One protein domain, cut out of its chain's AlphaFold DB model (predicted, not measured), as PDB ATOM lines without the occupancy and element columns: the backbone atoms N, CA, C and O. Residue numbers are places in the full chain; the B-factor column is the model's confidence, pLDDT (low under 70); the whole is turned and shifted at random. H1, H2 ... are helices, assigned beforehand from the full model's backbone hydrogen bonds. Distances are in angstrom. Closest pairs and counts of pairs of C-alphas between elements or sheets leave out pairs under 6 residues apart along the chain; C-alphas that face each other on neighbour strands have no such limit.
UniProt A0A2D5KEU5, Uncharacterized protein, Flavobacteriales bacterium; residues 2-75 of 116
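What this domain is: This is residues 2 to 75 of the 116 residues of an uncharacterized protein of Flavobacteriales bacterium (UniProt A0A2D5KEU5). The longest helix, H2, makes one side of a small helical body; the chain then folds back into H3, which packs steeply on H2, and turns a corner into H4. Short H1 precedes H2, and a long tail without named elements ends in residues 70 to 75, which stick out. The printed part has 74 residues with four named helices, H1 to H4 in order, and no named strand; it is all helix, though under half of the residues are in named elements. It is only just compact, close to loose, with a radius of gyration of the C-alphas of 13.5 A, and elongated, 45 by 23 by 23 A.

How they stand to each other: Start at H2, residues 14 to 28: with residues 21 to 25 alone it touches H3, residues 32 to 40, closest at the C-alphas of Ala 21 and Phe 35, 6.4 A. They run opposite ways at a steep tilt of 64 degrees. H3 and H4, residues 44 to 50, touch only at the corner, about perpendicular at 89 degrees, closest at the C-alphas of Lys 38 and Ser 44, 4.6 A. H1, residues 8 to 12, is close to H2 but not clearly touching; the closest C-alphas, of Asp 10 and Leu 17, are 7.7 A apart. H1 is apart from H3 and H4, and H2 from H4. In H1, H2, H3 and H4 every O i to N i+4 pair is within hydrogen-bond range.

Where its parts are: Find C-alpha 14 at (225.297, 290.376, 381.623); from there H2 runs 20.1 A to C-alpha 28. H3 measures 11.7 A, H1 6.5 A, and H4 10.0 A, ending at C-alpha 50, (239.331, 280.574, 365.698).

The domain as a whole: The C-alphas farthest apart, of Glu 27 and Leu 75, are 45.7 A apart. The printed part has no cut, and the three links between helices are tight. Look for pLDDT under 70 at residues 2 to 5, 9 and 51 to 70.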
ATOM      1  N   GLN A   2     226.529 299.929 360.878       52.12
ATOM      2  CA  GLN A   2     226.113 298.553 361.152       52.12
ATOM      3  C   GLN A   2     225.677 298.496 362.622       52.12
ATOM      4  O   GLN A   2     226.326 299.087 363.483       52.12
ATOM      5  N   SER A   3     224.517 297.905 362.891       60.09
ATOM      6  CA  SER A   3     223.984 297.763 364.244       60.09
ATOM      7  C   SER A   3     224.797 296.737 365.028       60.09
ATOM      8  O   SER A   3     225.048 295.650 364.513       60.09
ATOM      9  N   ILE A   4     225.132 297.042 366.282       64.38
ATOM     10  CA  ILE A   4     225.563 296.020 367.243       64.38
ATOM     11  C   ILE A   4     224.365 295.104 367.534       64.38
ATOM     12  O   ILE A   4     223.292 295.578 367.912       64.38
ATOM     13  N   ASN A   5     224.510 293.802 367.295       64.38
ATOM     14  CA  ASN A   5     223.459 292.827 367.589       64.38
ATOM     15  C   ASN A   5     223.496 292.495 369.084       64.38
ATOM     16  O   ASN A   5     224.166 291.557 369.483       64.38
ATOM     17  N   LEU A   6     222.817 293.296 369.908       71.00
ATOM     18  CA  LEU A   6     222.601 293.005 371.328       71.00
ATOM     19  C   LEU A   6     221.167 292.509 371.528       71.00
ATOM     20  O   LEU A   6     220.209 293.238 371.261       71.00
ATOM     21  N   HIS A   7     221.009 291.285 372.020       70.00
ATOM     22  CA  HIS A   7     219.709 290.700 372.333       70.00
ATOM     23  C   HIS A   7     219.344 290.883 373.808       70.00
ATOM     24  O   HIS A   7     220.195 290.931 374.691       70.00
ATOM     25  N   LEU A   8     218.040 290.895 374.113       72.06
ATOM     26  CA  LEU A   8     217.538 290.915 375.498       72.06
ATOM     27  C   LEU A   8     218.095 289.764 376.351       72.06
ATOM     28  O   LEU A   8     218.302 289.932 377.549       72.06
ATOM     29  N   ASN A   9     218.369 288.612 375.737       67.69
ATOM     30  CA  ASN A   9     218.983 287.476 376.422       67.69
ATOM     31  C   ASN A   9     220.418 287.772 376.894       67.69
ATOM     32  O   ASN A   9     220.839 287.243 377.919       67.69
ATOM     33  N   ASP A  10     221.139 288.653 376.199       73.56
ATOM     34  CA  ASP A  10     222.486 289.078 376.587       73.56
ATOM     35  C   ASP A  10     222.424 289.948 377.841       73.56
ATOM     36  O   ASP A  10     223.217 289.775 378.763       73.56
ATOM     37  N   PHE A  11     221.408 290.813 377.938       77.94
ATOM     38  CA  PHE A  11     221.156 291.610 379.140       77.94
ATOM     39  C   PHE A  11     220.798 290.742 380.351       77.94
ATOM     40  O   PHE A  11     221.268 291.011 381.455       77.94
ATOM     41  N   LEU A  12     220.009 289.680 380.159       79.44
ATOM     42  CA  LEU A  12     219.681 288.730 381.233       79.44
ATOM     43  C   LEU A  12     220.914 287.983 381.759       79.44
ATOM     44  O   LEU A  12     220.894 287.489 382.884       79.44
ATOM     45  N   ARG A  13     221.982 287.911 380.960       78.94
ATOM     46  CA  ARG A  13     223.216 287.178 381.259       78.94
ATOM     47  C   ARG A  13     224.439 288.089 381.311       78.94
ATOM     48  O   ARG A  13     225.562 287.636 381.113       78.94
ATOM     49  N   ILE A  14     224.229 289.371 381.617       84.44
ATOM     50  CA  ILE A  14     225.297 290.376 381.623       84.44
ATOM     51  C   ILE A  14     226.422 290.036 382.612       84.44
ATOM     52  O   ILE A  14     227.576 290.354 382.351       84.44
ATOM     53  N   GLY A  15     226.109 289.348 383.717       86.31
ATOM     54  CA  GLY A  15     227.111 288.858 384.669       86.31
ATOM     55  C   GLY A  15     228.088 287.866 384.032       86.31
ATOM     56  O   GLY A  15     229.295 288.070 384.120       86.31
ATOM     57  N   ASP A  16     227.566 286.865 383.316       83.69
ATOM     58  CA  ASP A  16     228.373 285.874 382.588       83.69
ATOM     59  C   ASP A  16     229.245 286.551 381.515       83.69
ATOM     60  O   ASP A  16     230.385 286.151 381.282       83.69
ATOM     61  N   LEU A  17     228.716 287.598 380.863       83.31
ATOM     62  CA  LEU A  17     229.453 288.373 379.864       83.31
ATOM     63  C   LEU A  17     230.613 289.158 380.492       83.31
ATOM     64  O   LEU A  17     231.708 289.171 379.936       83.31
ATOM     65  N   ILE A  18     230.384 289.786 381.649       88.56
ATOM     66  CA  ILE A  18     231.415 290.522 382.393       88.56
ATOM     67  C   ILE A  18     232.525 289.577 382.861       88.56
ATOM     68  O   ILE A  18     233.700 289.908 382.733       88.56
ATOM     69  N   GLU A  19     232.173 288.397 383.372       88.12
ATOM     70  CA  GLU A  19     233.155 287.386 383.780       88.12
ATOM     71  C   GLU A  19     234.017 286.930 382.594       88.12
ATOM     72  O   GLU A  19     235.236 286.831 382.719       88.12
ATOM     73  N   HIS A  20     233.412 286.736 381.420       85.62
ATOM     74  CA  HIS A  20     234.152 286.372 380.211       85.62
ATOM     75  C   HIS A  20     235.071 287.491 379.713       85.62
ATOM     76  O   HIS A  20     236.201 287.219 379.318       85.62
ATOM     77  N   ALA A  21     234.616 288.744 379.768       88.50
ATOM     78  CA  ALA A  21     235.448 289.892 379.425       88.50
ATOM     79  C   ALA A  21     236.657 290.018 380.366       88.50
ATOM     80  O   ALA A  21     237.765 290.273 379.900       88.50
ATOM     81  N   ASN A  22     236.475 289.767 381.668       90.62
ATOM     82  CA  ASN A  22     237.583 289.739 382.628       90.62
ATOM     83  C   ASN A  22     238.560 288.594 382.333       90.62
ATOM     84  O   ASN A  22     239.764 288.815 382.326       90.62
ATOM     85  N   TYR A  23     238.061 287.399 382.009       88.25
ATOM     86  CA  TYR A  23     238.913 286.283 381.591       88.25
ATOM     87  C   TYR A  23     239.750 286.625 380.348       88.25
ATOM     88  O   TYR A  23     240.940 286.339 380.297       88.25
ATOM     89  N   HIS A  24     239.145 287.279 379.354       87.62
ATOM     90  CA  HIS A  24     239.847 287.766 378.164       87.62
ATOM     91  C   HIS A  24     240.920 288.812 378.501       87.62
ATOM     92  O   HIS A  24     242.008 288.777 377.925       87.62
ATOM     93  N   ALA A  25     240.647 289.703 379.455       90.94
ATOM     94  CA  ALA A  25     241.629 290.671 379.929       90.94
ATOM     95  C   ALA A  25     242.808 290.005 380.653       90.94
ATOM     96  O   ALA A  25     243.957 290.367 380.401       90.94
ATOM     97  N   ASP A  26     242.532 289.010 381.497       91.19
ATOM     98  CA  ASP A  26     243.544 288.351 382.323       91.19
ATOM     99  C   ASP A  26     244.397 287.346 381.526       91.19
ATOM    100  O   ASP A  26     245.623 287.356 381.628       91.19
ATOM    101  N   GLU A  27     243.773 286.499 380.700       86.94
ATOM    102  CA  GLU A  27     244.452 285.382 380.021       86.94
ATOM    103  C   GLU A  27     244.908 285.715 378.595       86.94
ATOM    104  O   GLU A  27     245.904 285.173 378.112       86.94
ATOM    105  N   LEU A  28     244.182 286.593 377.895       85.00
ATOM    106  CA  LEU A  28     244.446 286.936 376.490       85.00
ATOM    107  C   LEU A  28     244.974 288.368 376.318       85.00
ATOM    108  O   LEU A  28     245.437 288.714 375.232       85.00
ATOM    109  N   GLY A  29     244.948 289.179 377.383       88.62
ATOM    110  CA  GLY A  29     245.374 290.578 377.356       88.62
ATOM    111  C   GLY A  29     244.442 291.491 376.558       88.62
ATOM    112  O   GLY A  29     244.855 292.578 376.151       88.62
ATOM    113  N   ASP A  30     243.208 291.052 376.301       89.62
ATOM    114  CA  ASP A  30     242.220 291.823 375.551       89.62
ATOM    115  C   ASP A  30     241.662 292.968 376.409       89.62
ATOM    116  O   ASP A  30     241.248 292.769 377.550       89.62
ATOM    117  N   ASP A  31     241.569 294.174 375.847       91.31
ATOM    118  CA  ASP A  31     240.769 295.226 376.471       91.31
ATOM    119  C   ASP A  31     239.270 295.035 376.178       91.31
ATOM    120  O   ASP A  31     238.852 294.292 375.284       91.31
ATOM    121  N   TRP A  32     238.429 295.738 376.939       88.31
ATOM    122  CA  TRP A  32     236.974 295.650 376.796       88.31
ATOM    123  C   TRP A  32     236.491 295.999 375.386       88.31
ATOM    124  O   TRP A  32     235.520 295.418 374.907       88.31
ATOM    125  N   PHE A  33     237.151 296.939 374.710       89.94
ATOM    126  CA  PHE A  33     236.778 297.325 373.353       89.94
ATOM    127  C   PHE A  33     237.052 296.195 372.354       89.94
ATOM    128  O   PHE A  33     236.158 295.817 371.596       89.94
ATOM    129  N   SER A  34     238.246 295.609 372.412       88.75
ATOM    130  CA  SER A  34     238.658 294.466 371.599       88.75
ATOM    131  C   SER A  34     237.747 293.270 371.842       88.75
ATOM    132  O   SER A  34     237.308 292.630 370.889       88.75
ATOM    133  N   PHE A  35     237.378 293.023 373.100       88.31
ATOM    134  CA  PHE A  35     236.390 292.012 373.457       88.31
ATOM    135  C   PHE A  35     235.044 292.255 372.755       88.31
ATOM    136  O   PHE A  35     234.527 291.374 372.066       88.31
ATOM    137  N   PHE A  36     234.482 293.465 372.859       85.81
ATOM    138  CA  PHE A  36     233.215 293.788 372.194       85.81
ATOM    139  C   PHE A  36     233.310 293.670 370.672       85.81
ATOM    140  O   PHE A  36     232.372 293.178 370.043       85.81
ATOM    141  N   GLN A  37     234.433 294.067 370.075       86.56
ATOM    142  CA  GLN A  37     234.655 293.945 368.638       86.56
ATOM    143  C   GLN A  37     234.696 292.473 368.191       86.56
ATOM    144  O   GLN A  37     234.016 292.111 367.229       86.56
ATOM    145  N   LYS A  38     235.385 291.611 368.950       84.19
ATOM    146  CA  LYS A  38     235.466 290.158 368.724       84.19
ATOM    147  C   LYS A  38     234.171 289.399 369.006       84.19
ATOM    148  O   LYS A  38     234.036 288.275 368.544       84.19
ATOM    149  N   HIS A  39     233.214 289.955 369.749       80.19
ATOM    150  CA  HIS A  39     231.959 289.252 370.071       80.19
ATOM    151  C   HIS A  39     230.711 289.830 369.393       80.19
ATOM    152  O   HIS A  39     229.780 289.082 369.091       80.19
ATOM    153  N   TYR A  40     230.688 291.133 369.115       79.38
ATOM    154  CA  TYR A  40     229.518 291.858 368.599       79.38
ATOM    155  C   TYR A  40     229.829 292.734 367.378       79.38
ATOM    156  O   TYR A  40     228.914 293.336 366.811       79.38
ATOM    157  N   GLY A  41     231.104 292.834 366.992       78.06
ATOM    158  CA  GLY A  41     231.580 293.606 365.850       78.06
ATOM    159  C   GLY A  41     231.923 292.745 364.635       78.06
ATOM    160  O   GLY A  41     231.484 291.598 364.498       78.06
ATOM    161  N   GLU A  42     232.712 293.329 363.739       80.56
ATOM    162  CA  GLU A  42     233.118 292.731 362.462       80.56
ATOM    163  C   GLU A  42     233.930 291.439 362.650       80.56
ATOM    164  O   GLU A  42     233.718 290.463 361.929       80.56
ATOM    165  N   ASP A  43     234.738 291.377 363.710       80.75
ATOM    166  CA  ASP A  43     235.630 290.249 364.004       80.75
ATOM    167  C   ASP A  43     234.898 289.061 364.656       80.75
ATOM    168  O   ASP A  43     235.503 288.028 364.939       80.75
ATOM    169  N   SER A  44     233.584 289.171 364.885       79.25
ATOM    170  CA  SER A  44     232.794 288.141 365.573       79.25
ATOM    171  C   SER A  44     232.783 286.789 364.872       79.25
ATOM    172  O   SER A  44     232.924 285.751 365.518       79.25
ATOM    173  N   GLN A  45     232.657 286.781 363.546       76.50
ATOM    174  CA  GLN A  45     232.642 285.542 362.767       76.50
ATOM    175  C   GLN A  45     234.005 284.850 362.783       76.50
ATOM    176  O   GLN A  45     234.077 283.630 362.927       76.50
ATOM    177  N   GLU A  46     235.080 285.628 362.672       80.44
ATOM    178  CA  GLU A  46     236.447 285.121 362.742       80.44
ATOM    179  C   GLU A  46     236.764 284.590 364.145       80.44
ATOM    180  O   GLU A  46     237.276 283.478 364.294       80.44
ATOM    181  N   HIS A  47     236.382 285.331 365.186       79.06
ATOM    182  CA  HIS A  47     236.597 284.934 366.570       79.06
ATOM    183  C   HIS A  47     235.901 283.604 366.907       79.06
ATOM    184  O   HIS A  47     236.528 282.713 367.479       79.06
ATOM    185  N   ILE A  48     234.651 283.414 366.457       74.62
ATOM    186  CA  ILE A  48     233.895 282.157 366.620       74.62
ATOM    187  C   ILE A  48     234.571 280.972 365.911       74.62
ATOM    188  O   ILE A  48     234.472 279.832 366.379       74.62
ATOM    189  N   GLN A  49     235.217 281.204 364.766       73.12
ATOM    190  CA  GLN A  49     235.903 280.149 364.015       73.12
ATOM    191  C   GLN A  49     237.245 279.766 364.647       73.12
ATOM    192  O   GLN A  49     237.581 278.581 364.679       73.12
ATOM    193  N   ASN A  50     237.978 280.750 365.173       72.88
ATOM    194  CA  ASN A  50     239.331 280.574 365.698       72.88
ATOM    195  C   ASN A  50     239.361 280.101 367.163       72.88
ATOM    196  O   ASN A  50     240.227 279.305 367.526       72.88
ATOM    197  N   HIS A  51     238.413 280.530 368.005       65.88
ATOM    198  CA  HIS A  51     238.305 280.098 369.401       65.88
ATOM    199  C   HIS A  51     237.200 279.038 369.558       65.88
ATOM    200  O   HIS A  51     236.021 279.258 369.289       65.88
ATOM    201  N   HIS A  52     237.603 277.824 369.949       54.25
ATOM    202  CA  HIS A  52     236.777 276.615 369.982       54.25
ATOM    203  C   HIS A  52     235.345 276.804 370.533       54.25
ATOM    204  O   HIS A  52     235.125 277.308 371.633       54.25
ATOM    205  N   LYS A  53     234.373 276.164 369.856       54.28
ATOM    206  CA  LYS A  53     232.948 276.010 370.243       54.28
ATOM    207  C   LYS A  53     232.660 275.645 371.714       54.28
ATOM    208  O   LYS A  53     231.508 275.811 372.130       54.28
ATOM    209  N   LYS A  54     233.640 275.097 372.446       53.81
ATOM    210  CA  LYS A  54     233.514 274.575 373.817       53.81
ATOM    211  C   LYS A  54     233.593 275.659 374.898       53.81
ATOM    212  O   LYS A  54     232.857 275.544 375.869       53.81
ATOM    213  N   GLU A  55     234.406 276.704 374.732       59.28
ATOM    214  CA  GLU A  55     234.525 277.754 375.764       59.28
ATOM    215  C   GLU A  55     233.389 278.779 375.669       59.28
ATOM    216  O   GLU A  55     232.842 279.208 376.682       59.28
ATOM    217  N   HIS A  56     232.903 279.051 374.456       62.59
ATOM    218  CA  HIS A  56     231.756 279.940 374.237       62.59
ATOM    219  C   HIS A  56     230.394 279.239 374.367       62.59
ATOM    220  O   HIS A  56     229.363 279.843 374.093       62.59
ATOM    221  N   GLN A  57     230.341 277.959 374.763       51.44
ATOM    222  CA  GLN A  57     229.072 277.230 374.943       51.44
ATOM    223  C   GLN A  57     228.201 277.824 376.057       51.44
ATOM    224  O   GLN A  57     226.996 277.582 376.089       51.44
ATOM    225  N   LYS A  58     228.811 278.605 376.955       55.06
ATOM    226  CA  LYS A  58     228.108 279.268 378.042       55.06
ATOM    227  C   LYS A  58     227.568 280.633 377.662       55.06
ATOM    228  O   LYS A  58     226.625 281.031 378.314       55.06
ATOM    229  N   LEU A  59     228.057 281.340 376.649       62.59
ATOM    230  CA  LEU A  59     227.528 282.670 376.326       62.59
ATOM    231  C   LEU A  59     226.411 282.604 375.280       62.59
ATOM    232  O   LEU A  59     226.341 281.630 374.525       62.59
ATOM    233  N   PRO A  60     225.505 283.596 375.239       56.97
ATOM    234  CA  PRO A  60     224.562 283.727 374.138       56.97
ATOM    235  C   PRO A  60     225.330 283.769 372.811       56.97
ATOM    236  O   PRO A  60     226.124 284.672 372.566       56.97
ATOM    237  N   LYS A  61     225.141 282.754 371.968       59.16
ATOM    238  CA  LYS A  61     225.714 282.736 370.622       59.16
ATOM    239  C   LYS A  61     224.754 283.426 369.668       59.16
ATOM    240  O   LYS A  61     223.564 283.110 369.659       59.16
ATOM    241  N   HIS A  62     225.285 284.296 368.816       58.56
ATOM    242  CA  HIS A  62     224.573 284.816 367.649       58.56
ATOM    243  C   HIS A  62     224.606 283.793 366.508       58.56
ATOM    244  O   HIS A  62     225.143 284.055 365.434       58.56
ATOM    245  N   ASP A  63     224.063 282.598 366.733       51.06
ATOM    246  CA  ASP A  63     223.905 281.624 365.653       51.06
ATOM    247  C   ASP A  63     222.719 282.067 364.789       51.06
ATOM    248  O   ASP A  63     221.581 281.901 365.202       51.06
ATOM    249  N   HIS A  64     222.989 282.673 363.624       52.19
ATOM    250  CA  HIS A  64     222.043 282.972 362.532       52.19
ATOM    251  C   HIS A  64     220.566 283.113 362.949       52.19
ATOM    252  O   HIS A  64     219.721 282.291 362.591       52.19
ATOM    253  N   ILE A  65     220.233 284.169 363.687       48.94
ATOM    254  CA  ILE A  65     218.843 284.459 364.038       48.94
ATOM    255  C   ILE A  65     218.332 285.552 363.107       48.94
ATOM    256  O   ILE A  65     218.874 286.652 363.038       48.94
ATOM    257  N   CYS A  66     217.268 285.215 362.377       49.62
ATOM    258  CA  CYS A  66     216.396 286.172 361.713       49.62
ATOM    259  C   CYS A  66     216.093 287.301 362.706       49.62
ATOM    260  O   CYS A  66     215.486 287.043 363.748       49.62
ATOM    261  N   SER A  67     216.568 288.518 362.423       54.94
ATOM    262  CA  SER A  67     216.376 289.682 363.284       54.94
ATOM    263  C   SER A  67     214.894 290.056 363.309       54.94
ATOM    264  O   SER A  67     214.418 290.942 362.606       54.94
ATOM    265  N   THR A  68     214.121 289.345 364.123       57.81
ATOM    266  CA  THR A  68     212.762 289.742 364.452       57.81
ATOM    267  C   THR A  68     212.878 290.870 365.464       57.81
ATOM    268  O   THR A  68     213.069 290.672 366.661       57.81
ATOM    269  N   SER A  69     212.840 292.098 364.959       60.47
ATOM    270  CA  SER A  69     212.687 293.285 365.785       60.47
ATOM    271  C   SER A  69     211.310 293.232 366.451       60.47
ATOM    272  O   SER A  69     210.284 293.550 365.853       60.47
ATOM    273  N   ILE A  70     211.269 292.788 367.708       66.56
ATOM    274  CA  ILE A  70     210.048 292.835 368.511       66.56
ATOM    275  C   ILE A  70     209.890 294.272 369.009       66.56
ATOM    276  O   ILE A  70     210.570 294.701 369.940       66.56
ATOM    277  N   ALA A  71     208.993 295.030 368.380       74.44
ATOM    278  CA  ALA A  71     208.588 296.332 368.891       74.44
ATOM    279  C   ALA A  71     207.765 296.134 370.175       74.44
ATOM    280  O   ALA A  71     206.582 295.796 370.128       74.44
ATOM    281  N   ALA A  72     208.401 296.314 371.333       74.38
ATOM    282  CA  ALA A  72     207.726 296.317 372.624       74.38
ATOM    283  C   ALA A  72     207.314 297.750 372.988       74.38
ATOM    284  O   ALA A  72     208.151 298.648 373.052       74.38
ATOM    285  N   PHE A  73     206.029 297.961 373.267       79.25
ATOM    286  CA  PHE A  73     205.523 299.222 373.807       79.25
ATOM    287  C   PHE A  73     204.996 298.984 375.217       79.25
ATOM    288  O   PHE A  73     204.137 298.130 375.434       79.25
ATOM    289  N   VAL A  74     205.498 299.755 376.182       80.62
ATOM    290  CA  VAL A  74     205.000 299.730 377.560       80.62
ATOM    291  C   VAL A  74     203.970 300.835 377.715       80.62
ATOM    292  O   VAL A  74     204.291 302.022 377.647       80.62
ATOM    293  N   LEU A  75     202.718 300.449 377.949       83.06
ATOM    294  CA  LEU A  75     201.667 301.404 378.261       83.06
ATOM    295  C   LEU A  75     201.801 301.853 379.723       83.06
ATOM    296  O   LEU A  75     201.319 301.196 380.640       83.06
TER     297      LEU A  75